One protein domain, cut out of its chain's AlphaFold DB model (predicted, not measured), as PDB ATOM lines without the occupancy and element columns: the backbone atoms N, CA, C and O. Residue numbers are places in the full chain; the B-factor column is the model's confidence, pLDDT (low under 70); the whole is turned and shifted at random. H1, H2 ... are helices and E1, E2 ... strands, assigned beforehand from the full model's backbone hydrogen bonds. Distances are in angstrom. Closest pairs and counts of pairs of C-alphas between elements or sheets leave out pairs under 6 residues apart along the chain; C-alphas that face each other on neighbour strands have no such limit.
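This is residues 2 to 157 of the 176 residues of an uncharacterized protein of Methyloligella halotolerans (UniProt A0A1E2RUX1). Two long helices, H1 and H5, run side by side in opposite directions as a long pair. On the H5 side of this pair sit two small groups: a cluster of short helices, H2, H3 and H4, near the beginning of H5, and a small, twisted four-stranded sheet whose strand E1 runs along the later part of H5. Residues 145 to 157, including the helix H6, stick out on their own beyond the sheet. The printed part has 156 residues, with named elements in the order H1 H2 H3 H4 H5 E1 E2 E3 E4 H6; the sheet, in the order E1 E2 E3 E4, is antiparallel throughout, and the class is mixed, helices and strands. The whole is loose, with a radius of gyration of the C-alphas of 18.6 A and spans of 53 by 45 by 31 A.

H1, residues 2 to 31, and H5, residues 72 to 106, touch, with Ala 24 and Leu 85 as their closest C-alphas at 5.2 A; they stand at a shallow tilt of 18 degrees and run opposite ways. H2, residues 38 to 48, is close to H1 but not clearly touching it, the C-alphas of Leu 29 and Arg 38 being closest at 7.7 A. H3, residues 50 to 59, touches H2 at a steep tilt of 61 degrees, with the closest C-alphas, those of Cys 45 and Ala 53, 5.6 A apart. H3 also touches H5, with residues 75 to 83 of H5 alone; the closest C-alphas are those of Val 54 and Ala 75, 6.2 A, and the shallow tilt of 34.8 degrees is only just short of steep. H4, residues 61 to 64, only just touches H2, with 3 pairs of C-alphas within 8 A, the closest being Val 40 and Phe 64 at 6.3 A. E1, residues 113 to 116, E2, residues 119 to 124, E3, residues 129 to 132, and E4, residues 139 to 141, form a meander, each strand the antiparallel neighbour of the one before. H5 is on this sheet at a height of 8.5 A, over E1, and runs along the strands, at 2 degrees to E1 on the local plane; its closest C-alpha pair with E1 is Asp 93 and Cys 115, 6.2 A. In the hairpin of E1 and E2, N 114 and O 121 are 2.9 A apart, within hydrogen-bond range; in that of E2 and E3, N 124 and O 129 are 2.8 A apart; in that of E3 and E4, N 130 and O 140 are 2.8 A apart. H6, residues 148 to 157, touches no helix. In H1, H2, H3, H5 and H6 every O i to N i+4 pair is within hydrogen-bond range; H4 is too short for such a pair.

H1 begins at C-alpha 2, (141.836, 151.240, 113.972), and is 43.7 A long. H2 measures 15.2 A, H3 14.4 A and H4 5.6 A. H5, the longest helix, runs 51.0 A from C-alpha 72 at (114.298, 153.886, 70.759). E1 measures 9.9 A, E2 16.1 A, E3 10.1 A and E4 6.5 A. H6, 14.5 A long, ends at C-alpha 157, (135.583, 114.893, 82.258).

The two C-alphas farthest apart, those of Ala 2 and Arg 68, are 55.8 A apart. Without residues 145 to 157, which stand free, the body spans 53 by 34 by 23 A. The printed part has no cut, and no link is long. The mean pLDDT of the printed part is 87.3; residues 2 to 3 and 144 to 157 are under 70, and H6 has a mean of 52.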
ATOM      1  N   ALA A   2     142.044 150.781 115.355       56.41
ATOM      2  CA  ALA A   2     141.836 151.240 113.972       56.41
ATOM      3  C   ALA A   2     140.676 150.489 113.276       56.41
ATOM      4  O   ALA A   2     139.759 151.126 112.773       56.41
ATOM      5  N   ASP A   3     140.623 149.160 113.415       67.81
ATOM      6  CA  ASP A   3     139.644 148.310 112.710       67.81
ATOM      7  C   ASP A   3     138.173 148.625 113.041       67.81
ATOM      8  O   ASP A   3     137.296 148.534 112.188       67.81
ATOM      9  N   THR A   4     137.872 149.044 114.276       72.62
ATOM     10  CA  THR A   4     136.496 149.380 114.688       72.62
ATOM     11  C   THR A   4     136.003 150.685 114.059       72.62
ATOM     12  O   THR A   4     134.817 150.815 113.765       72.62
ATOM     13  N   LEU A   5     136.899 151.658 113.849       71.69
ATOM     14  CA  LEU A   5     136.552 152.915 113.187       71.69
ATOM     15  C   LEU A   5     136.297 152.681 111.690       71.69
ATOM     16  O   LEU A   5     135.341 153.228 111.145       71.69
ATOM     17  N   ASP A   6     137.092 151.806 111.070       85.69
ATOM     18  CA  ASP A   6     136.951 151.434 109.661       85.69
ATOM     19  C   ASP A   6     135.654 150.661 109.396       85.69
ATOM     20  O   ASP A   6     134.940 150.973 108.442       85.69
ATOM     21  N   ILE A   7     135.274 149.728 110.278       91.38
ATOM     22  CA  ILE A   7     134.003 148.991 110.157       91.38
ATOM     23  C   ILE A   7     132.796 149.931 110.277       91.38
ATOM     24  O   ILE A   7     131.866 149.829 109.480       91.38
ATOM     25  N   ASN A   8     132.794 150.859 111.239       91.94
ATOM     26  CA  ASN A   8     131.681 151.802 111.411       91.94
ATOM     27  C   ASN A   8     131.550 152.766 110.222       91.94
ATOM     28  O   ASN A   8     130.439 153.105 109.807       91.94
ATOM     29  N   ASN A   9     132.681 153.199 109.661       94.62
ATOM     30  CA  ASN A   9     132.699 154.000 108.443       94.62
ATOM     31  C   ASN A   9     132.144 153.210 107.244       94.62
ATOM     32  O   ASN A   9     131.261 153.703 106.545       94.62
ATOM     33  N   LEU A  10     132.587 151.963 107.050       94.38
ATOM     34  CA  LEU A  10     132.058 151.085 106.000       94.38
ATOM     35  C   LEU A  10     130.561 150.832 106.165       94.38
ATOM     36  O   LEU A  10     129.831 150.908 105.185       94.38
ATOM     37  N   GLN A  11     130.079 150.610 107.391       95.19
ATOM     38  CA  GLN A  11     128.645 150.465 107.641       95.19
ATOM     39  C   GLN A  11     127.870 151.717 107.221       95.19
ATOM     40  O   GLN A  11     126.829 151.611 106.583       95.19
ATOM     41  N   SER A  12     128.400 152.902 107.527       96.19
ATOM     42  CA  SER A  12     127.752 154.166 107.167       96.19
ATOM     43  C   SER A  12     127.713 154.372 105.647       96.19
ATOM     44  O   SER A  12     126.723 154.867 105.113       96.19
ATOM     45  N   GLN A  13     128.773 153.966 104.937       97.06
ATOM     46  CA  GLN A  13     128.818 153.975 103.470       97.06
ATOM     47  C   GLN A  13     127.835 152.971 102.863       97.06
ATOM     48  O   GLN A  13     127.149 153.314 101.906       97.06
ATOM     49  N   ILE A  14     127.719 151.772 103.440       95.81
ATOM     50  CA  ILE A  14     126.723 150.771 103.039       95.81
ATOM     51  C   ILE A  14     125.311 151.330 103.210       95.81
ATOM     52  O   ILE A  14     124.510 151.255 102.285       95.81
ATOM     53  N   ASP A  15     124.996 151.926 104.359       94.94
ATOM     54  CA  ASP A  15     123.659 152.461 104.624       94.94
ATOM     55  C   ASP A  15     123.278 153.574 103.634       94.94
ATOM     56  O   ASP A  15     122.128 153.632 103.191       94.94
ATOM     57  N   LEU A  16     124.237 154.423 103.248       96.06
ATOM     58  CA  LEU A  16     124.047 155.431 102.203       96.06
ATOM     59  C   LEU A  16     123.864 154.782 100.823       96.06
ATOM     60  O   LEU A  16     122.894 155.076 100.130       96.06
ATOM     61  N   ALA A  17     124.737 153.845 100.454       95.50
ATOM     62  CA  ALA A  17     124.670 153.149  99.173       95.50
ATOM     63  C   ALA A  17     123.358 152.357  99.006       95.50
ATOM     64  O   ALA A  17     122.820 152.280  97.905       95.50
ATOM     65  N   ARG A  18     122.773 151.836 100.095       95.06
ATOM     66  CA  ARG A  18     121.447 151.190 100.076       95.06
ATOM     67  C   ARG A  18     120.328 152.182  99.761       95.06
ATOM     68  O   ARG A  18     119.380 151.825  99.063       95.06
ATOM     69  N   GLN A  19     120.422 153.416 100.258       95.50
ATOM     70  CA  GLN A  19     119.465 154.479  99.928       95.50
ATOM     71  C   GLN A  19     119.603 154.914  98.465       95.50
ATOM     72  O   GLN A  19     118.589 155.101  97.784       95.50
ATOM     73  N   ASP A  20     120.837 155.015  97.971       94.81
ATOM     74  CA  ASP A  20     121.122 155.337  96.572       94.81
ATOM     75  C   ASP A  20     120.622 154.231  95.636       94.81
ATOM     76  O   ASP A  20     119.938 154.521  94.657       94.81
ATOM     77  N   TYR A  21     120.861 152.960  95.976       94.50
ATOM     78  CA  TYR A  21     120.313 151.807  95.260       94.50
ATOM     79  C   TYR A  21     118.784 151.841  95.224       94.50
ATOM     80  O   TYR A  21     118.188 151.755  94.153       94.50
ATOM     81  N   ALA A  22     118.121 152.051  96.366       93.31
ATOM     82  CA  ALA A  22     116.662 152.141  96.408       93.31
ATOM     83  C   ALA A  22     116.125 153.298  95.545       93.31
ATOM     84  O   ALA A  22     115.074 153.181  94.910       93.31
ATOM     85  N   SER A  23     116.852 154.416  95.495       94.31
ATOM     86  CA  SER A  23     116.521 155.557  94.639       94.31
ATOM     87  C   SER A  23     116.707 155.228  93.154       94.31
ATOM     88  O   SER A  23     115.821 155.543  92.362       94.31
ATOM     89  N   ALA A  24     117.786 154.533  92.788       94.12
ATOM     90  CA  ALA A  24     118.040 154.071  91.423       94.12
ATOM     91  C   ALA A  24     116.987 153.052  90.959       94.12
ATOM     92  O   ALA A  24     116.444 153.185  89.863       94.12
ATOM     93  N   VAL A  25     116.590 152.111  91.826       91.88
ATOM     94  CA  VAL A  25     115.461 151.206  91.559       91.88
ATOM     95  C   VAL A  25     114.206 152.026  91.270       91.88
ATOM     96  O   VAL A  25     113.584 151.843  90.228       91.88
ATOM     97  N   ASN A  26     113.848 152.982  92.132       91.81
ATOM     98  CA  ASN A  26     112.678 153.840  91.910       91.81
ATOM     99  C   ASN A  26     112.766 154.658  90.611       91.81
ATOM    100  O   ASN A  26     111.742 154.878  89.962       91.81
ATOM    101  N   HIS A  27     113.965 155.080  90.211       93.31
ATOM    102  CA  HIS A  27     114.186 155.755  88.938       93.31
ATOM    103  C   HIS A  27     113.876 154.819  87.760       93.31
ATOM    104  O   HIS A  27     113.035 155.178  86.933       93.31
ATOM    105  N   VAL A  28     114.422 153.594  87.749       91.44
ATOM    106  CA  VAL A  28     114.084 152.553  86.755       91.44
ATOM    107  C   VAL A  28     112.571 152.325  86.713       91.44
ATOM    108  O   VAL A  28     111.980 152.290  85.633       91.44
ATOM    109  N   LEU A  29     111.911 152.247  87.874       86.25
ATOM    110  CA  LEU A  29     110.454 152.087  87.959       86.25
ATOM    111  C   LEU A  29     109.669 153.248  87.333       86.25
ATOM    112  O   LEU A  29     108.543 153.033  86.882       86.25
ATOM    113  N   SER A  30     110.226 154.459  87.346       90.62
ATOM    114  CA  SER A  30     109.567 155.665  86.839       90.62
ATOM    115  C   SER A  30     109.688 155.837  85.324       90.62
ATOM    116  O   SER A  30     108.762 156.366  84.710       90.62
ATOM    117  N   VAL A  31     110.791 155.368  84.731       90.12
ATOM    118  CA  VAL A  31     111.057 155.486  83.285       90.12
ATOM    119  C   VAL A  31     110.629 154.247  82.499       90.12
ATOM    120  O   VAL A  31     110.405 154.319  81.294       90.12
ATOM    121  N   SER A  32     110.489 153.097  83.164       87.00
ATOM    122  CA  SER A  32     110.121 151.853  82.487       87.00
ATOM    123  C   SER A  32     108.623 151.784  82.151       87.00
ATOM    124  O   SER A  32     107.791 152.313  82.897       87.00
ATOM    125  N   PRO A  33     108.236 151.063  81.079       87.38
ATOM    126  CA  PRO A  33     106.832 150.817  80.767       87.38
ATOM    127  C   PRO A  33     106.075 150.189  81.943       87.38
ATOM    128  O   PRO A  33     106.591 149.331  82.660       87.38
ATOM    129  N   SER A  34     104.822 150.594  82.143       87.00
ATOM    130  CA  SER A  34     104.041 150.193  83.322       87.00
ATOM    131  C   SER A  34     103.680 148.707  83.365       87.00
ATOM    132  O   SER A  34     103.404 148.185  84.444       87.00
ATOM    133  N   ASP A  35     103.683 148.029  82.217       86.31
ATOM    134  CA  ASP A  35     103.394 146.605  82.058       86.31
ATOM    135  C   ASP A  35     104.628 145.700  82.193       86.31
ATOM    136  O   ASP A  35     104.481 144.479  82.167       86.31
ATOM    137  N   ILE A  36     105.825 146.263  82.379       90.12
ATOM    138  CA  ILE A  36     107.055 145.474  82.459       90.12
ATOM    139  C   ILE A  36     107.147 144.652  83.752       90.12
ATOM    140  O   ILE A  36     106.883 145.132  84.861       90.12
ATOM    141  N   ASN A  37     107.599 143.409  83.617       88.94
ATOM    142  CA  ASN A  37     108.041 142.584  84.726       88.94
ATOM    143  C   ASN A  37     109.448 143.020  85.153       88.94
ATOM    144  O   ASN A  37     110.458 142.628  84.574       88.94
ATOM    145  N   ARG A  38     109.481 143.862  86.182       85.62
ATOM    146  CA  ARG A  38     110.690 144.534  86.674       85.62
ATOM    147  C   ARG A  38     111.706 143.578  87.288       85.62
ATOM    148  O   ARG A  38     112.893 143.800  87.120       85.62
ATOM    149  N   ALA A  39     111.236 142.537  87.976       86.31
ATOM    150  CA  ALA A  39     112.119 141.539  88.575       86.31
ATOM    151  C   ALA A  39     112.923 140.825  87.483       86.31
ATOM    152  O   ALA A  39     114.140 140.768  87.562       86.31
ATOM    153  N   VAL A  40     112.242 140.421  86.405       89.75
ATOM    154  CA  VAL A  40     112.888 139.805  85.237       89.75
ATOM    155  C   VAL A  40     113.829 140.785  84.535       89.75
ATOM    156  O   VAL A  40     114.878 140.376  84.060       89.75
ATOM    157  N   LEU A  41     113.480 142.075  84.458       91.50
ATOM    158  CA  LEU A  41     114.379 143.069  83.867       91.50
ATOM    159  C   LEU A  41     115.702 143.161  84.632       91.50
ATOM    160  O   LEU A  41     116.753 143.073  84.009       91.50
ATOM    161  N   ILE A  42     115.635 143.327  85.954       89.31
ATOM    162  CA  ILE A  42     116.822 143.458  86.805       89.31
ATOM    163  C   ILE A  42     117.644 142.165  86.762       89.31
ATOM    164  O   ILE A  42     118.833 142.227  86.493       89.31
ATOM    165  N   GLU A  43     116.998 141.004  86.887       89.12
ATOM    166  CA  GLU A  43     117.658 139.693  86.815       89.12
ATOM    167  C   GLU A  43     118.408 139.487  85.486       89.12
ATOM    168  O   GLU A  43     119.571 139.093  85.472       89.12
ATOM    169  N   VAL A  44     117.782 139.822  84.351       90.62
ATOM    170  CA  VAL A  44     118.434 139.722  83.034       90.62
ATOM    171  C   VAL A  44     119.569 140.741  82.888       90.62
ATOM    172  O   VAL A  44     120.560 140.447  82.218       90.62
ATOM    173  N   CYS A  45     119.442 141.930  83.483       92.50
ATOM    174  CA  CYS A  45     120.522 142.915  83.513       92.50
ATOM    175  C   CYS A  45     121.724 142.420  84.317       92.50
ATOM    176  O   CYS A  45     122.841 142.539  83.820       92.50
ATOM    177  N   ASP A  46     121.498 141.837  85.491       88.44
ATOM    178  CA  ASP A  46     122.563 141.296  86.336       88.44
ATOM    179  C   ASP A  46     123.262 140.103  85.663       88.44
ATOM    180  O   ASP A  46     124.485 139.981  85.722       88.44
ATOM    181  N   GLU A  47     122.509 139.233  84.978       89.31
ATOM    182  CA  GLU A  47     123.067 138.023  84.359       89.31
ATOM    183  C   GLU A  47     123.765 138.293  83.013       89.31
ATOM    184  O   GLU A  47     124.805 137.699  82.718       89.31
ATOM    185  N   PHE A  48     123.209 139.175  82.175       92.44
ATOM    186  CA  PHE A  48     123.649 139.343  80.779       92.44
ATOM    187  C   PHE A  48     124.063 140.770  80.403       92.44
ATOM    188  O   PHE A  48     124.549 140.993  79.290       92.44
ATOM    189  N   GLY A  49     123.874 141.739  81.296       93.06
ATOM    190  CA  GLY A  49     124.181 143.147  81.073       93.06
ATOM    191  C   GLY A  49     123.019 143.971  80.505       93.06
ATOM    192  O   GLY A  49     122.072 143.471  79.886       93.06
ATOM    193  N   VAL A  50     123.120 145.289  80.694       95.00
ATOM    194  CA  VAL A  50     122.083 146.276  80.341       95.00
ATOM    195  C   VAL A  50     121.772 146.287  78.845       95.00
ATOM    196  O   VAL A  50     120.603 146.241  78.454       95.00
ATOM    197  N   GLU A  51     122.800 146.308  77.994       94.75
ATOM    198  CA  GLU A  51     122.623 146.350  76.537       94.75
ATOM    199  C   GLU A  51     121.834 145.138  76.026       94.75
ATOM    200  O   GLU A  51     120.931 145.280  75.198       94.75
ATOM    201  N   PHE A  52     122.129 143.948  76.563       94.81
ATOM    202  CA  PHE A  52     121.434 142.718  76.202       94.81
ATOM    203  C   PHE A  52     119.966 142.754  76.633       94.81
ATOM    204  O   PHE A  52     119.079 142.443  75.833       94.81
ATOM    205  N   ALA A  53     119.697 143.159  77.875       94.31
ATOM    206  CA  ALA A  53     118.338 143.258  78.396       94.31
ATOM    207  C   ALA A  53     117.477 144.205  77.543       94.31
ATOM    208  O   ALA A  53     116.376 143.845  77.114       94.31
ATOM    209  N   VAL A  54     118.009 145.385  77.210       94.75
ATOM    210  CA  VAL A  54     117.302 146.392  76.407       94.75
ATOM    211  C   VAL A  54     117.095 145.928  74.964       94.75
ATOM    212  O   VAL A  54     115.988 146.067  74.438       94.75
ATOM    213  N   ALA A  55     118.093 145.296  74.336       93.56
ATOM    214  CA  ALA A  55     117.927 144.696  73.009       93.56
ATOM    215  C   ALA A  55     116.807 143.639  73.010       93.56
ATOM    216  O   ALA A  55     115.925 143.633  72.145       93.56
ATOM    217  N   ARG A  56     116.752 142.793  74.046       94.88
ATOM    218  CA  ARG A  56     115.691 141.790  74.199       94.88
ATOM    219  C   ARG A  56     114.312 142.405  74.433       94.88
ATOM    220  O   ARG A  56     113.331 141.843  73.949       94.88
ATOM    221  N   MET A  57     114.206 143.554  75.101       93.88
ATOM    222  CA  MET A  57     112.936 144.286  75.226       93.88
ATOM    223  C   MET A  57     112.408 144.791  73.873       93.88
ATOM    224  O   MET A  57     111.196 144.943  73.703       93.88
ATOM    225  N   GLN A  58     113.290 145.042  72.903       94.00
ATOM    226  CA  GLN A  58     112.914 145.451  71.547       94.00
ATOM    227  C   GLN A  58     112.561 144.249  70.661       94.00
ATOM    228  O   GLN A  58     111.555 144.272  69.952       94.00
ATOM    229  N   GLU A  59     113.357 143.182  70.720       94.62
ATOM    230  CA  GLU A  59     113.202 142.006  69.855       94.62
ATOM    231  C   GLU A  59     112.154 141.004  70.358       94.62
ATOM    232  O   GLU A  59     111.493 140.322  69.575       94.62
ATOM    233  N   SER A  60     112.024 140.856  71.675       93.06
ATOM    234  CA  SER A  60     111.199 139.838  72.337       93.06
ATOM    235  C   SER A  60     110.509 140.397  73.594       93.06
ATOM    236  O   SER A  60     110.675 139.854  74.688       93.06
ATOM    237  N   PRO A  61     109.674 141.448  73.455       92.00
ATOM    238  CA  PRO A  61     109.058 142.170  74.576       92.00
ATOM    239  C   PRO A  61     108.261 141.275  75.538       92.00
ATOM    240  O   PRO A  61     108.244 141.514  76.746       92.00
ATOM    241  N   GLY A  62     107.647 140.202  75.028       90.81
ATOM    242  CA  GLY A  62     106.847 139.279  75.836       90.81
ATOM    243  C   GLY A  62     107.626 138.591  76.964       90.81
ATOM    244  O   GLY A  62     107.027 138.280  77.990       90.81
ATOM    245  N   GLY A  63     108.949 138.414  76.824       89.50
ATOM    246  CA  GLY A  63     109.802 137.857  77.885       89.50
ATOM    247  C   GLY A  63     109.858 138.735  79.140       89.50
ATOM    248  O   GLY A  63     109.996 138.222  80.243       89.50
ATOM    249  N   PHE A  64     109.639 140.041  78.978       91.69
ATOM    250  CA  PHE A  64     109.569 141.016  80.067       91.69
ATOM    251  C   PHE A  64     108.125 141.399  80.410       91.69
ATOM    252  O   PHE A  64     107.903 142.402  81.076       91.69
ATOM    253  N   GLY A  65     107.115 140.664  79.931       90.75
ATOM    254  CA  GLY A  65     105.702 140.997  80.163       90.75
ATOM    255  C   GLY A  65     105.183 142.211  79.382       90.75
ATOM    256  O   GLY A  65     104.036 142.614  79.571       90.75
ATOM    257  N   LEU A  66     105.986 142.768  78.472       91.69
ATOM    258  CA  LEU A  66     105.606 143.923  77.666       91.69
ATOM    259  C   LEU A  66     104.648 143.521  76.541       91.69
ATOM    260  O   LEU A  66     104.847 142.522  75.844       91.69
ATOM    261  N   LYS A  67     103.640 144.359  76.295       93.06
ATOM    262  CA  LYS A  67     102.676 144.158  75.196       93.06
ATOM    263  C   LYS A  67     103.212 144.563  73.825       93.06
ATOM    264  O   LYS A  67     102.653 144.160  72.806       93.06
ATOM    265  N   ARG A  68     104.249 145.399  73.793       94.06
ATOM    266  CA  ARG A  68     104.876 145.908  72.570       94.06
ATOM    267  C   ARG A  68     106.380 146.082  72.771       94.06
ATOM    268  O   ARG A  68     106.805 146.255  73.911       94.06
ATOM    269  N   PRO A  69     107.162 146.112  71.682       95.12
ATOM    270  CA  PRO A  69     108.540 146.572  71.740       95.12
ATOM    271  C   PRO A  69     108.637 147.973  72.347       95.12
ATOM    272  O   PRO A  69     107.772 148.832  72.108       95.12
ATOM    273  N   VAL A  70     109.703 148.208  73.107       93.94
ATOM    274  CA  VAL A  70     110.065 149.564  73.528       93.94
ATOM    275  C   VAL A  70     110.590 150.364  72.338       93.94
ATOM    276  O   VAL A  70     111.296 149.847  71.472       93.94
ATOM    277  N   SER A  71     110.208 151.634  72.270       95.38
ATOM    278  CA  SER A  71     110.728 152.577  71.282       95.38
ATOM    279  C   SER A  71     112.196 152.906  71.561       95.38
ATOM    280  O   SER A  71     112.700 152.671  72.653       95.38
ATOM    281  N   GLU A  72     112.894 153.491  70.586       94.88
ATOM    282  CA  GLU A  72     114.298 153.886  70.759       94.88
ATOM    283  C   GLU A  72     114.489 154.926  71.879       94.88
ATOM    284  O   GLU A  72     115.491 154.897  72.586       94.88
ATOM    285  N   SER A  73     113.522 155.832  72.066       94.44
ATOM    286  CA  SER A  73     113.567 156.823  73.151       94.44
ATOM    287  C   SER A  73     113.409 156.159  74.517       94.44
ATOM    288  O   SER A  73     114.213 156.411  75.407       94.44
ATOM    289  N   GLU A  74     112.422 155.266  74.659       94.12
ATOM    290  CA  GLU A  74     112.208 154.489  75.890       94.12
ATOM    291  C   GLU A  74     113.427 153.615  76.203       94.12
ATOM    292  O   GLU A  74     113.866 153.560  77.345       94.12
ATOM    293  N   ALA A  75     114.011 152.975  75.185       94.56
ATOM    294  CA  ALA A  75     115.215 152.169  75.337       94.56
ATOM    295  C   ALA A  75     116.378 152.990  75.912       94.56
ATOM    296  O   ALA A  75     116.996 152.550  76.871       94.56
ATOM    297  N   LYS A  76     116.636 154.200  75.397       95.75
ATOM    298  CA  LYS A  76     117.716 155.071  75.900       95.75
ATOM    299  C   LYS A  76     117.515 155.489  77.356       95.75
ATOM    300  O   LYS A  76     118.478 155.497  78.119       95.75
ATOM    301  N   GLU A  77     116.289 155.843  77.737       95.00
ATOM    302  CA  GLU A  77     115.968 156.227  79.119       95.00
ATOM    303  C   GLU A  77     116.123 155.042  80.079       95.00
ATOM    304  O   GLU A  77     116.740 155.178  81.136       95.00
ATOM    305  N   VAL A  78     115.625 153.868  79.681       94.19
ATOM    306  CA  VAL A  78     115.750 152.633  80.461       94.19
ATOM    307  C   VAL A  78     117.214 152.206  80.581       94.19
ATOM    308  O   VAL A  78     117.640 151.889  81.686       94.19
ATOM    309  N   THR A  79     118.005 152.265  79.504       96.50
ATOM    310  CA  THR A  79     119.453 151.991  79.541       96.50
ATOM    311  C   THR A  79     120.153 152.870  80.570       96.50
ATOM    312  O   THR A  79     120.818 152.343  81.452       96.50
ATOM    313  N   ALA A  80     119.959 154.191  80.518       95.94
ATOM    314  CA  ALA A  80     120.632 155.106  81.439       95.94
ATOM    315  C   ALA A  80     120.267 154.836  82.910       95.94
ATOM    316  O   ALA A  80     121.133 154.894  83.783       95.94
ATOM    317  N   ALA A  81     118.998 154.525  83.189       95.50
ATOM    318  CA  ALA A  81     118.552 154.200  84.542       95.50
ATOM    319  C   ALA A  81     119.092 152.841  85.028       95.50
ATOM    320  O   ALA A  81     119.440 152.703  86.200       95.50
ATOM    321  N   LEU A  82     119.175 151.846  84.141       95.81
ATOM    322  CA  LEU A  82     119.738 150.534  84.455       95.81
ATOM    323  C   LEU A  82     121.253 150.604  84.662       95.81
ATOM    324  O   LEU A  82     121.735 150.034  85.631       95.81
ATOM    325  N   ASP A  83     121.991 151.343  83.833       96.50
ATOM    326  CA  ASP A  83     123.433 151.557  84.019       96.50
ATOM    327  C   ASP A  83     123.727 152.184  85.387       96.50
ATOM    328  O   ASP A  83     124.643 151.760  86.093       96.50
ATOM    329  N   GLU A  84     122.924 153.174  85.794       95.69
ATOM    330  CA  GLU A  84     123.026 153.753  87.130       95.69
ATOM    331  C   GLU A  84     122.759 152.700  88.215       95.69
ATOM    332  O   GLU A  84     123.532 152.599  89.168       95.69
ATOM    333  N   LEU A  85     121.701 151.896  88.073       94.94
ATOM    334  CA  LEU A  85     121.367 150.834  89.023       94.94
ATOM    335  C   LEU A  85     122.494 149.796  89.155       94.94
ATOM    336  O   LEU A  85     122.851 149.435  90.278       94.94
ATOM    337  N   MET A  86     123.084 149.352  88.043       93.94
ATOM    338  CA  MET A  86     124.196 148.393  88.048       93.94
ATOM    339  C   MET A  86     125.418 148.968  88.770       93.94
ATOM    340  O   MET A  86     125.962 148.316  89.656       93.94
ATOM    341  N   GLN A  87     125.771 150.234  88.520       94.62
ATOM    342  CA  GLN A  87     126.862 150.903  89.245       94.62
ATOM    343  C   GLN A  87     126.609 150.977  90.759       94.62
ATOM    344  O   GLN A  87     127.542 150.863  91.556       94.62
ATOM    345  N   ARG A  88     125.354 151.184  91.191       94.69
ATOM    346  CA  ARG A  88     125.012 151.163  92.629       94.69
ATOM    347  C   ARG A  88     125.106 149.763  93.222       94.69
ATOM    348  O   ARG A  88     125.483 149.639  94.385       94.69
ATOM    349  N   THR A  89     124.772 148.745  92.439       93.12
ATOM    350  CA  THR A  89     124.858 147.335  92.836       93.12
ATOM    351  C   THR A  89     126.315 146.930  93.036       93.12
ATOM    352  O   THR A  89     126.675 146.499  94.129       93.12
ATOM    353  N   GLU A  90     127.182 147.216  92.061       92.44
ATOM    354  CA  GLU A  90     128.627 146.968  92.157       92.44
ATOM    355  C   GLU A  90     129.250 147.664  93.377       92.44
ATOM    356  O   GLU A  90     129.966 147.041  94.161       92.44
ATOM    357  N   LEU A  91     128.928 148.945  93.597       94.69
ATOM    358  CA  LEU A  91     129.424 149.687  94.757       94.69
ATOM    359  C   LEU A  91     128.979 149.051  96.083       94.69
ATOM    360  O   LEU A  91     129.762 148.985  97.033       94.69
ATOM    361  N   LEU A  92     127.720 148.615  96.174       94.88
ATOM    362  CA  LEU A  92     127.219 147.931  97.363       94.88
ATOM    363  C   LEU A  92     127.985 146.636  97.611       94.88
ATOM    364  O   LEU A  92     128.446 146.418  98.735       94.88
ATOM    365  N   ASP A  93     128.160 145.820  96.579       92.94
ATOM    366  CA  ASP A  93     128.865 144.546  96.679       92.94
ATOM    367  C   ASP A  93     130.322 144.739  97.102       92.94
ATOM    368  O   ASP A  93     130.798 144.043  98.004       92.94
ATOM    369  N   GLU A  94     131.013 145.740  96.555       94.50
ATOM    370  CA  GLU A  94     132.369 146.102  96.969       94.50
ATOM    371  C   GLU A  94     132.438 146.515  98.445       94.50
ATOM    372  O   GLU A  94     133.313 146.057  99.191       94.50
ATOM    373  N   LEU A  95     131.524 147.378  98.898       95.56
ATOM    374  CA  LEU A  95     131.490 147.841 100.287       95.56
ATOM    375  C   LEU A  95     131.212 146.686 101.256       95.56
ATOM    376  O   LEU A  95     131.882 146.569 102.290       95.56
ATOM    377  N   TYR A  96     130.268 145.813 100.904       94.94
ATOM    378  CA  TYR A  96     129.969 144.606 101.663       94.94
ATOM    379  C   TYR A  96     131.164 143.657 101.706       94.94
ATOM    380  O   TYR A  96     131.558 143.232 102.795       94.94
ATOM    381  N   ALA A  97     131.791 143.378 100.563       93.44
ATOM    382  CA  ALA A  97     132.958 142.511 100.478       93.44
ATOM    383  C   ALA A  97     134.093 143.012 101.378       93.44
ATOM    384  O   ALA A  97     134.587 142.251 102.212       93.44
ATOM    385  N   ARG A  98     134.430 144.307 101.302       94.94
ATOM    386  CA  ARG A  98     135.485 144.915 102.132       94.94
ATOM    387  C   ARG A  98     135.170 144.838 103.623       94.94
ATOM    388  O   ARG A  98     136.056 144.531 104.421       94.94
ATOM    389  N   ARG A  99     133.918 145.099 104.016       95.06
ATOM    390  CA  ARG A  99     133.484 144.988 105.417       95.06
ATOM    391  C   ARG A  99     133.629 143.553 105.922       95.06
ATOM    392  O   ARG A  99     134.135 143.331 107.022       95.06
ATOM    393  N   GLU A 100     133.187 142.584 105.130       94.69
ATOM    394  CA  GLU A 100     133.235 141.172 105.504       94.69
ATOM    395  C   GLU A 100     134.659 140.614 105.518       94.69
ATOM    396  O   GLU A 100     134.963 139.815 106.400       94.69
ATOM    397  N   ASP A 101     135.551 141.071 104.638       93.88
ATOM    398  CA  ASP A 101     136.967 140.685 104.663       93.88
ATOM    399  C   ASP A 101     137.646 141.116 105.968       93.88
ATOM    400  O   ASP A 101     138.324 140.310 106.603       93.88
ATOM    401  N   ILE A 102     137.410 142.354 106.424       92.88
ATOM    402  CA  ILE A 102     137.939 142.841 107.710       92.88
ATOM    403  C   ILE A 102     137.383 142.005 108.866       92.88
ATOM    404  O   ILE A 102     138.118 141.582 109.758       92.88
ATOM    405  N   LEU A 103     136.074 141.754 108.855       93.06
ATOM    406  CA  LEU A 103     135.404 141.052 109.941       93.06
ATOM    407  C   LEU A 103     135.790 139.570 110.020       93.06
ATOM    408  O   LEU A 103     135.981 139.063 111.123       93.06
ATOM    409  N   CYS A 104     135.933 138.890 108.883       93.25
ATOM    410  CA  CYS A 104     136.374 137.495 108.834       93.25
ATOM    411  C   CYS A 104     137.879 137.360 109.111       93.25
ATOM    412  O   CYS A 104     138.309 136.351 109.660       93.25
ATOM    413  N   ALA A 105     138.692 138.369 108.780       91.94
ATOM    414  CA  ALA A 105     140.095 138.394 109.191       91.94
ATOM    415  C   ALA A 105     140.240 138.541 110.717       91.94
ATOM    416  O   ALA A 105     141.126 137.927 111.312       91.94
ATOM    417  N   ALA A 106     139.364 139.328 111.352       91.62
ATOM    418  CA  ALA A 106     139.337 139.500 112.805       91.62
ATOM    419  C   ALA A 106     138.772 138.274 113.548       91.62
ATOM    420  O   ALA A 106     139.263 137.935 114.625       91.62
ATOM    421  N   ASP A 107     137.766 137.605 112.979       93.19
ATOM    422  CA  ASP A 107     137.191 136.355 113.486       93.19
ATOM    423  C   ASP A 107     136.973 135.352 112.336       93.19
ATOM    424  O   ASP A 107     135.927 135.379 111.685       93.19
ATOM    425  N   PRO A 108     137.922 134.426 112.098       92.44
ATOM    426  CA  PRO A 108     137.808 133.438 111.022       92.44
ATOM    427  C   PRO A 108     136.702 132.393 111.218       92.44
ATOM    428  O   PRO A 108     136.403 131.648 110.288       92.44
ATOM    429  N   THR A 109     136.128 132.283 112.420       91.88
ATOM    430  CA  THR A 109     135.053 131.318 112.715       91.88
ATOM    431  C   THR A 109     133.663 131.882 112.454       91.88
ATOM    432  O   THR A 109     132.682 131.138 112.407       91.88
ATOM    433  N   ARG A 110     133.574 133.200 112.260       91.25
ATOM    434  CA  ARG A 110     132.347 133.885 111.888       91.25
ATOM    435  C   ARG A 110     131.854 133.407 110.522       91.25
ATOM    436  O   ARG A 110     132.603 133.322 109.554       91.25
ATOM    437  N   GLN A 111     130.540 133.240 110.414       90.12
ATOM    438  CA  GLN A 111     129.886 133.062 109.124       90.12
ATOM    439  C   GLN A 111     129.890 134.370 108.320       90.12
ATOM    440  O   GLN A 111     129.440 135.420 108.798       90.12
ATOM    441  N   ARG A 112     130.402 134.294 107.088       92.69
ATOM    442  CA  ARG A 112     130.422 135.412 106.143       92.69
ATOM    443  C   ARG A 112     128.999 135.793 105.742       92.69
ATOM    444  O   ARG A 112     128.151 134.922 105.543       92.69
ATOM    445  N   ARG A 113     128.748 137.095 105.626       94.00
ATOM    446  CA  ARG A 113     127.498 137.631 105.079       94.00
ATOM    447  C   ARG A 113     127.693 138.027 103.621       94.00
ATOM    448  O   ARG A 113     128.798 138.376 103.215       94.00
ATOM    449  N   TYR A 114     126.611 137.993 102.861       92.31
ATOM    450  CA  TYR A 114     126.579 138.352 101.448       92.31
ATOM    451  C   TYR A 114     125.508 139.412 101.206       92.31
ATOM    452  O   TYR A 114     124.561 139.524 101.988       92.31
ATOM    453  N   CYS A 115     125.668 140.188 100.141       91.44
ATOM    454  CA  CYS A 115     124.673 141.139  99.667       91.44
ATOM    455  C   CYS A 115     123.955 140.521  98.468       91.44
ATOM    456  O   CYS A 115     124.610 140.047  97.549       91.44
ATOM    457  N   ILE A 116     122.625 140.481  98.511       88.81
ATOM    458  CA  ILE A 116     121.777 140.170  97.355       88.81
ATOM    459  C   ILE A 116     120.644 141.187  97.371       88.81
ATOM    460  O   ILE A 116     120.005 141.367  98.411       88.81
ATOM    461  N   ASP A 117     120.424 141.888  96.260       84.69
ATOM    462  CA  ASP A 117     119.408 142.941  96.132       84.69
ATOM    463  C   ASP A 117     119.471 143.996  97.254       84.69
ATOM    464  O   ASP A 117     118.454 144.374  97.843       84.69
ATOM    465  N   ALA A 118     120.681 144.441  97.615       88.56
ATOM    466  CA  ALA A 118     120.929 145.376  98.721       88.56
ATOM    467  C   ALA A 118     120.450 144.885 100.108       88.56
ATOM    468  O   ALA A 118     120.220 145.688 101.030       88.56
ATOM    469  N   ARG A 119     120.289 143.567 100.282       90.12
ATOM    470  CA  ARG A 119     119.936 142.918 101.549       90.12
ATOM    471  C   ARG A 119     121.044 141.979 101.992       90.12
ATOM    472  O   ARG A 119     121.606 141.223 101.205       90.12
ATOM    473  N   GLU A 120     121.324 142.004 103.292       92.38
ATOM    474  CA  GLU A 120     122.291 141.081 103.870       92.38
ATOM    475  C   GLU A 120     121.668 139.704 104.033       92.38
ATOM    476  O   GLU A 120     120.598 139.557 104.632       92.38
ATOM    477  N   CYS A 121     122.387 138.690 103.583       92.62
ATOM    478  CA  CYS A 121     122.022 137.307 103.780       92.62
ATOM    479  C   CYS A 121     123.197 136.473 104.273       92.62
ATOM    480  O   CYS A 121     124.368 136.857 104.227       92.62
ATOM    481  N   VAL A 122     122.836 135.309 104.780       92.44
ATOM    482  CA  VAL A 122     123.738 134.251 105.184       92.44
ATOM    483  C   VAL A 122     123.380 133.020 104.367       92.44
ATOM    484  O   VAL A 122     122.200 132.691 104.225       92.44
ATOM    485  N   ILE A 123     124.402 132.349 103.844       91.50
ATOM    486  CA  ILE A 123     124.258 131.108 103.089       91.50
ATOM    487  C   ILE A 123     124.700 129.948 103.981       91.50
ATOM    488  O   ILE A 123     125.811 129.959 104.521       91.50
ATOM    489  N   ASP A 124     123.824 128.959 104.137       88.19
ATOM    490  CA  ASP A 124     124.143 127.656 104.707       88.19
ATOM    491  C   ASP A 124     124.313 126.637 103.567       88.19
ATOM    492  O   ASP A 124     123.319 126.155 103.014       88.19
ATOM    493  N   PRO A 125     125.563 126.291 103.209       83.56
ATOM    494  CA  PRO A 125     125.841 125.357 102.123       83.56
ATOM    495  C   PRO A 125     125.520 123.900 102.484       83.56
ATOM    496  O   PRO A 125     125.573 123.041 101.614       83.56
ATOM    497  N   ILE A 126     125.240 123.581 103.753       85.12
ATOM    498  CA  ILE A 126     124.896 122.213 104.167       85.12
ATOM    499  C   ILE A 126     123.415 121.944 103.904       85.12
ATOM    500  O   ILE A 126     123.040 120.838 103.516       85.12
ATOM    501  N   SER A 127     122.567 122.942 104.151       84.12
ATOM    502  CA  SER A 127     121.121 122.837 103.954       84.12
ATOM    503  C   SER A 127     120.635 123.415 102.622       84.12
ATOM    504  O   SER A 127     119.437 123.345 102.348       84.12
ATOM    505  N   ASP A 128     121.541 123.963 101.804       86.00
ATOM    506  CA  ASP A 128     121.238 124.721 100.584       86.00
ATOM    507  C   ASP A 128     120.216 125.835 100.848       86.00
ATOM    508  O   ASP A 128     119.263 126.034 100.087       86.00
ATOM    509  N   THR A 129     120.381 126.542 101.970       88.62
ATOM    510  CA  THR A 129     119.475 127.627 102.350       88.62
ATOM    511  C   THR A 129     120.176 128.971 102.390       88.62
ATOM    512  O   THR A 129     121.331 129.112 102.789       88.62
ATOM    513  N   LEU A 130     119.424 129.986 101.994       90.19
ATOM    514  CA  LEU A 130     119.752 131.384 102.157       90.19
ATOM    515  C   LEU A 130     118.771 132.003 103.148       90.19
ATOM    516  O   LEU A 130     117.558 131.825 103.033       90.19
ATOM    517  N   THR A 131     119.293 132.748 104.118       91.12
ATOM    518  CA  THR A 131     118.485 133.478 105.102       91.12
ATOM    519  C   THR A 131     118.876 134.945 105.090       91.12
ATOM    520  O   THR A 131     120.035 135.281 105.332       91.12
ATOM    521  N   PHE A 132     117.915 135.828 104.826       91.69
ATOM    522  CA  PHE A 132     118.142 137.264 104.942       91.69
ATOM    523  C   PHE A 132     118.086 137.704 106.409       91.69
ATOM    524  O   PHE A 132     117.254 137.237 107.184       91.69
ATOM    525  N   LEU A 133     118.971 138.618 106.801       89.06
ATOM    526  CA  LEU A 133     119.099 139.070 108.193       89.06
ATOM    527  C   LEU A 133     117.919 139.930 108.671       89.06
ATOM    528  O   LEU A 133     117.670 140.005 109.873       89.06
ATOM    529  N   ASP A 134     117.201 140.571 107.754       85.94
ATOM    530  CA  ASP A 134     115.982 141.340 108.025       85.94
ATOM    531  C   ASP A 134     114.711 140.469 108.053       85.94
ATOM    532  O   ASP A 134     113.701 140.894 108.611       85.94
ATOM    533  N   ASP A 135     114.767 139.246 107.515       84.50
ATOM    534  CA  ASP A 135     113.679 138.261 107.540       84.50
ATOM    535  C   ASP A 135     114.194 136.856 107.924       84.50
ATOM    536  O   ASP A 135     114.164 135.917 107.121       84.50
ATOM    537  N   PRO A 136     114.676 136.672 109.169       79.38
ATOM    538  CA  PRO A 136     115.315 135.426 109.593       79.38
ATOM    539  C   PRO A 136     114.345 134.238 109.691       79.38
ATOM    540  O   PRO A 136     114.776 133.102 109.869       79.38
ATOM    541  N   GLY A 137     113.031 134.481 109.614       75.38
ATOM    542  CA  GLY A 137     112.006 133.437 109.674       75.38
ATOM    543  C   GLY A 137     111.759 132.737 108.337       75.38
ATOM    544  O   GLY A 137     111.044 131.732 108.301       75.38
ATOM    545  N   ARG A 138     112.328 133.255 107.243       73.56
ATOM    546  CA  ARG A 138     112.072 132.779 105.888       73.56
ATOM    547  C   ARG A 138     113.364 132.283 105.247       73.56
ATOM    548  O   ARG A 138     114.169 133.059 104.744       73.56
ATOM    549  N   GLY A 139     113.543 130.965 105.267       75.19
ATOM    550  CA  GLY A 139     114.602 130.298 104.514       75.19
ATOM    551  C   GLY A 139     114.228 130.200 103.037       75.19
ATOM    552  O   GLY A 139     113.140 129.732 102.695       75.19
ATOM    553  N   TYR A 140     115.131 130.636 102.170       81.81
ATOM    554  CA  TYR A 140     115.038 130.492 100.723       81.81
ATOM    555  C   TYR A 140     115.898 129.306 100.309       81.81
ATOM    556  O   TYR A 140     117.009 129.154 100.810       81.81
ATOM    557  N   ARG A 141     115.389 128.446  99.428       83.19
ATOM    558  CA  ARG A 141     116.171 127.317  98.922       83.19
ATOM    559  C   ARG A 141     117.038 127.795  97.767       83.19
ATOM    560  O   ARG A 141     116.526 128.442  96.859       83.19
ATOM    561  N   LEU A 142     118.319 127.461  97.809       76.44
ATOM    562  CA  LEU A 142     119.218 127.662  96.686       76.44
ATOM    563  C   LEU A 142     118.965 126.555  95.662       76.44
ATOM    564  O   LEU A 142     118.975 125.369  95.997       76.44
ATOM    565  N   GLU A 143     118.711 126.942  94.419       72.38
ATOM    566  CA  GLU A 143     118.671 126.012  93.297       72.38
ATOM    567  C   GLU A 143     120.001 126.099  92.555       72.38
ATOM    568  O   GLU A 143     120.430 127.174  92.138       72.38
ATOM    569  N   SER A 144     120.680 124.961  92.407       61.25
ATOM    570  CA  SER A 144     121.871 124.893  91.567       61.25
ATOM    571  C   SER A 144     121.432 124.920  90.108       61.25
ATOM    572  O   SER A 144     120.898 123.938  89.587       61.25
ATOM    573  N   VAL A 145     121.635 126.059  89.451       60.84
ATOM    574  CA  VAL A 145     121.469 126.174  88.005       60.84
ATOM    575  C   VAL A 145     122.807 125.820  87.368       60.84
ATOM    576  O   VAL A 145     123.795 126.536  87.519       60.84
ATOM    577  N   MET A 146     122.857 124.680  86.679       49.50
ATOM    578  CA  MET A 146     124.005 124.306  85.851       49.50
ATOM    579  C   MET A 146     124.184 125.364  84.757       49.50
ATOM    580  O   MET A 146     123.375 125.445  83.830       49.50
ATOM    581  N   THR A 147     125.236 126.173  84.849       50.47
ATOM    582  CA  THR A 147     125.627 127.070  83.759       50.47
ATOM    583  C   THR A 147     126.202 126.246  82.602       50.47
ATOM    584  O   THR A 147     126.725 125.145  82.800       50.47
ATOM    585  N   LYS A 148     126.099 126.749  81.364       51.72
ATOM    586  CA  LYS A 148     126.624 126.056  80.167       51.72
ATOM    587  C   LYS A 148     128.097 125.653  80.311       51.72
ATOM    588  O   LYS A 148     128.468 124.569  79.871       51.72
ATOM    589  N   ASP A 149     128.898 126.463  80.996       49.59
ATOM    590  CA  ASP A 149     130.317 126.182  81.235       49.59
ATOM    591  C   ASP A 149     130.525 124.965  82.153       49.59
ATOM    592  O   ASP A 149     131.435 124.164  81.933       49.59
ATOM    593  N   ALA A 150     129.646 124.762  83.143       49.38
ATOM    594  CA  ALA A 150     129.656 123.570  83.992       49.38
ATOM    595  C   ALA A 150     129.248 122.309  83.205       49.38
ATOM    596  O   ALA A 150     129.859 121.252  83.378       49.38
ATOM    597  N   GLN A 151     128.292 122.427  82.275       50.50
ATOM    598  CA  GLN A 151     127.922 121.332  81.367       50.50
ATOM    599  C   GLN A 151     129.073 120.934  80.428       50.50
ATOM    600  O   GLN A 151     129.284 119.742  80.194       50.50
ATOM    601  N   GLU A 152     129.836 121.899  79.905       50.44
ATOM    602  CA  GLU A 152     131.021 121.637  79.071       50.44
ATOM    603  C   GLU A 152     132.184 121.011  79.866       50.44
ATOM    604  O   GLU A 152     132.887 120.131  79.362       50.44
ATOM    605  N   LEU A 153     132.373 121.404  81.131       51.25
ATOM    606  CA  LEU A 153     133.378 120.821  82.032       51.25
ATOM    607  C   LEU A 153     133.056 119.372  82.446       51.25
ATOM    608  O   LEU A 153     133.963 118.531  82.483       51.25
ATOM    609  N   GLU A 154     131.787 119.047  82.708       55.25
ATOM    610  CA  GLU A 154     131.365 117.666  82.990       55.25
ATOM    611  C   GLU A 154     131.469 116.770  81.752       55.25
ATOM    612  O   GLU A 154     131.952 115.639  81.840       55.25
ATOM    613  N   SER A 155     131.090 117.280  80.577       55.72
ATOM    614  CA  SER A 155     131.187 116.516  79.328       55.72
ATOM    615  C   SER A 155     132.634 116.288  78.869       55.72
ATOM    616  O   SER A 155     132.918 115.241  78.291       55.72
ATOM    617  N   ARG A 156     133.580 117.175  79.217       50.56
ATOM    618  CA  ARG A 156     135.028 116.941  79.037       50.56
ATOM    619  C   ARG A 156     135.635 115.948  80.030       50.56
ATOM    620  O   ARG A 156     136.601 115.274  79.689       50.56
ATOM    621  N   SER A 157     135.087 115.836  81.239       50.69
ATOM    622  CA  SER A 157     135.583 114.893  82.258       50.69
ATOM    623  C   SER A 157     135.175 113.437  81.996       50.69
ATOM    624  O   SER A 157     135.673 112.529  82.661       50.69
TER     625      SER A 157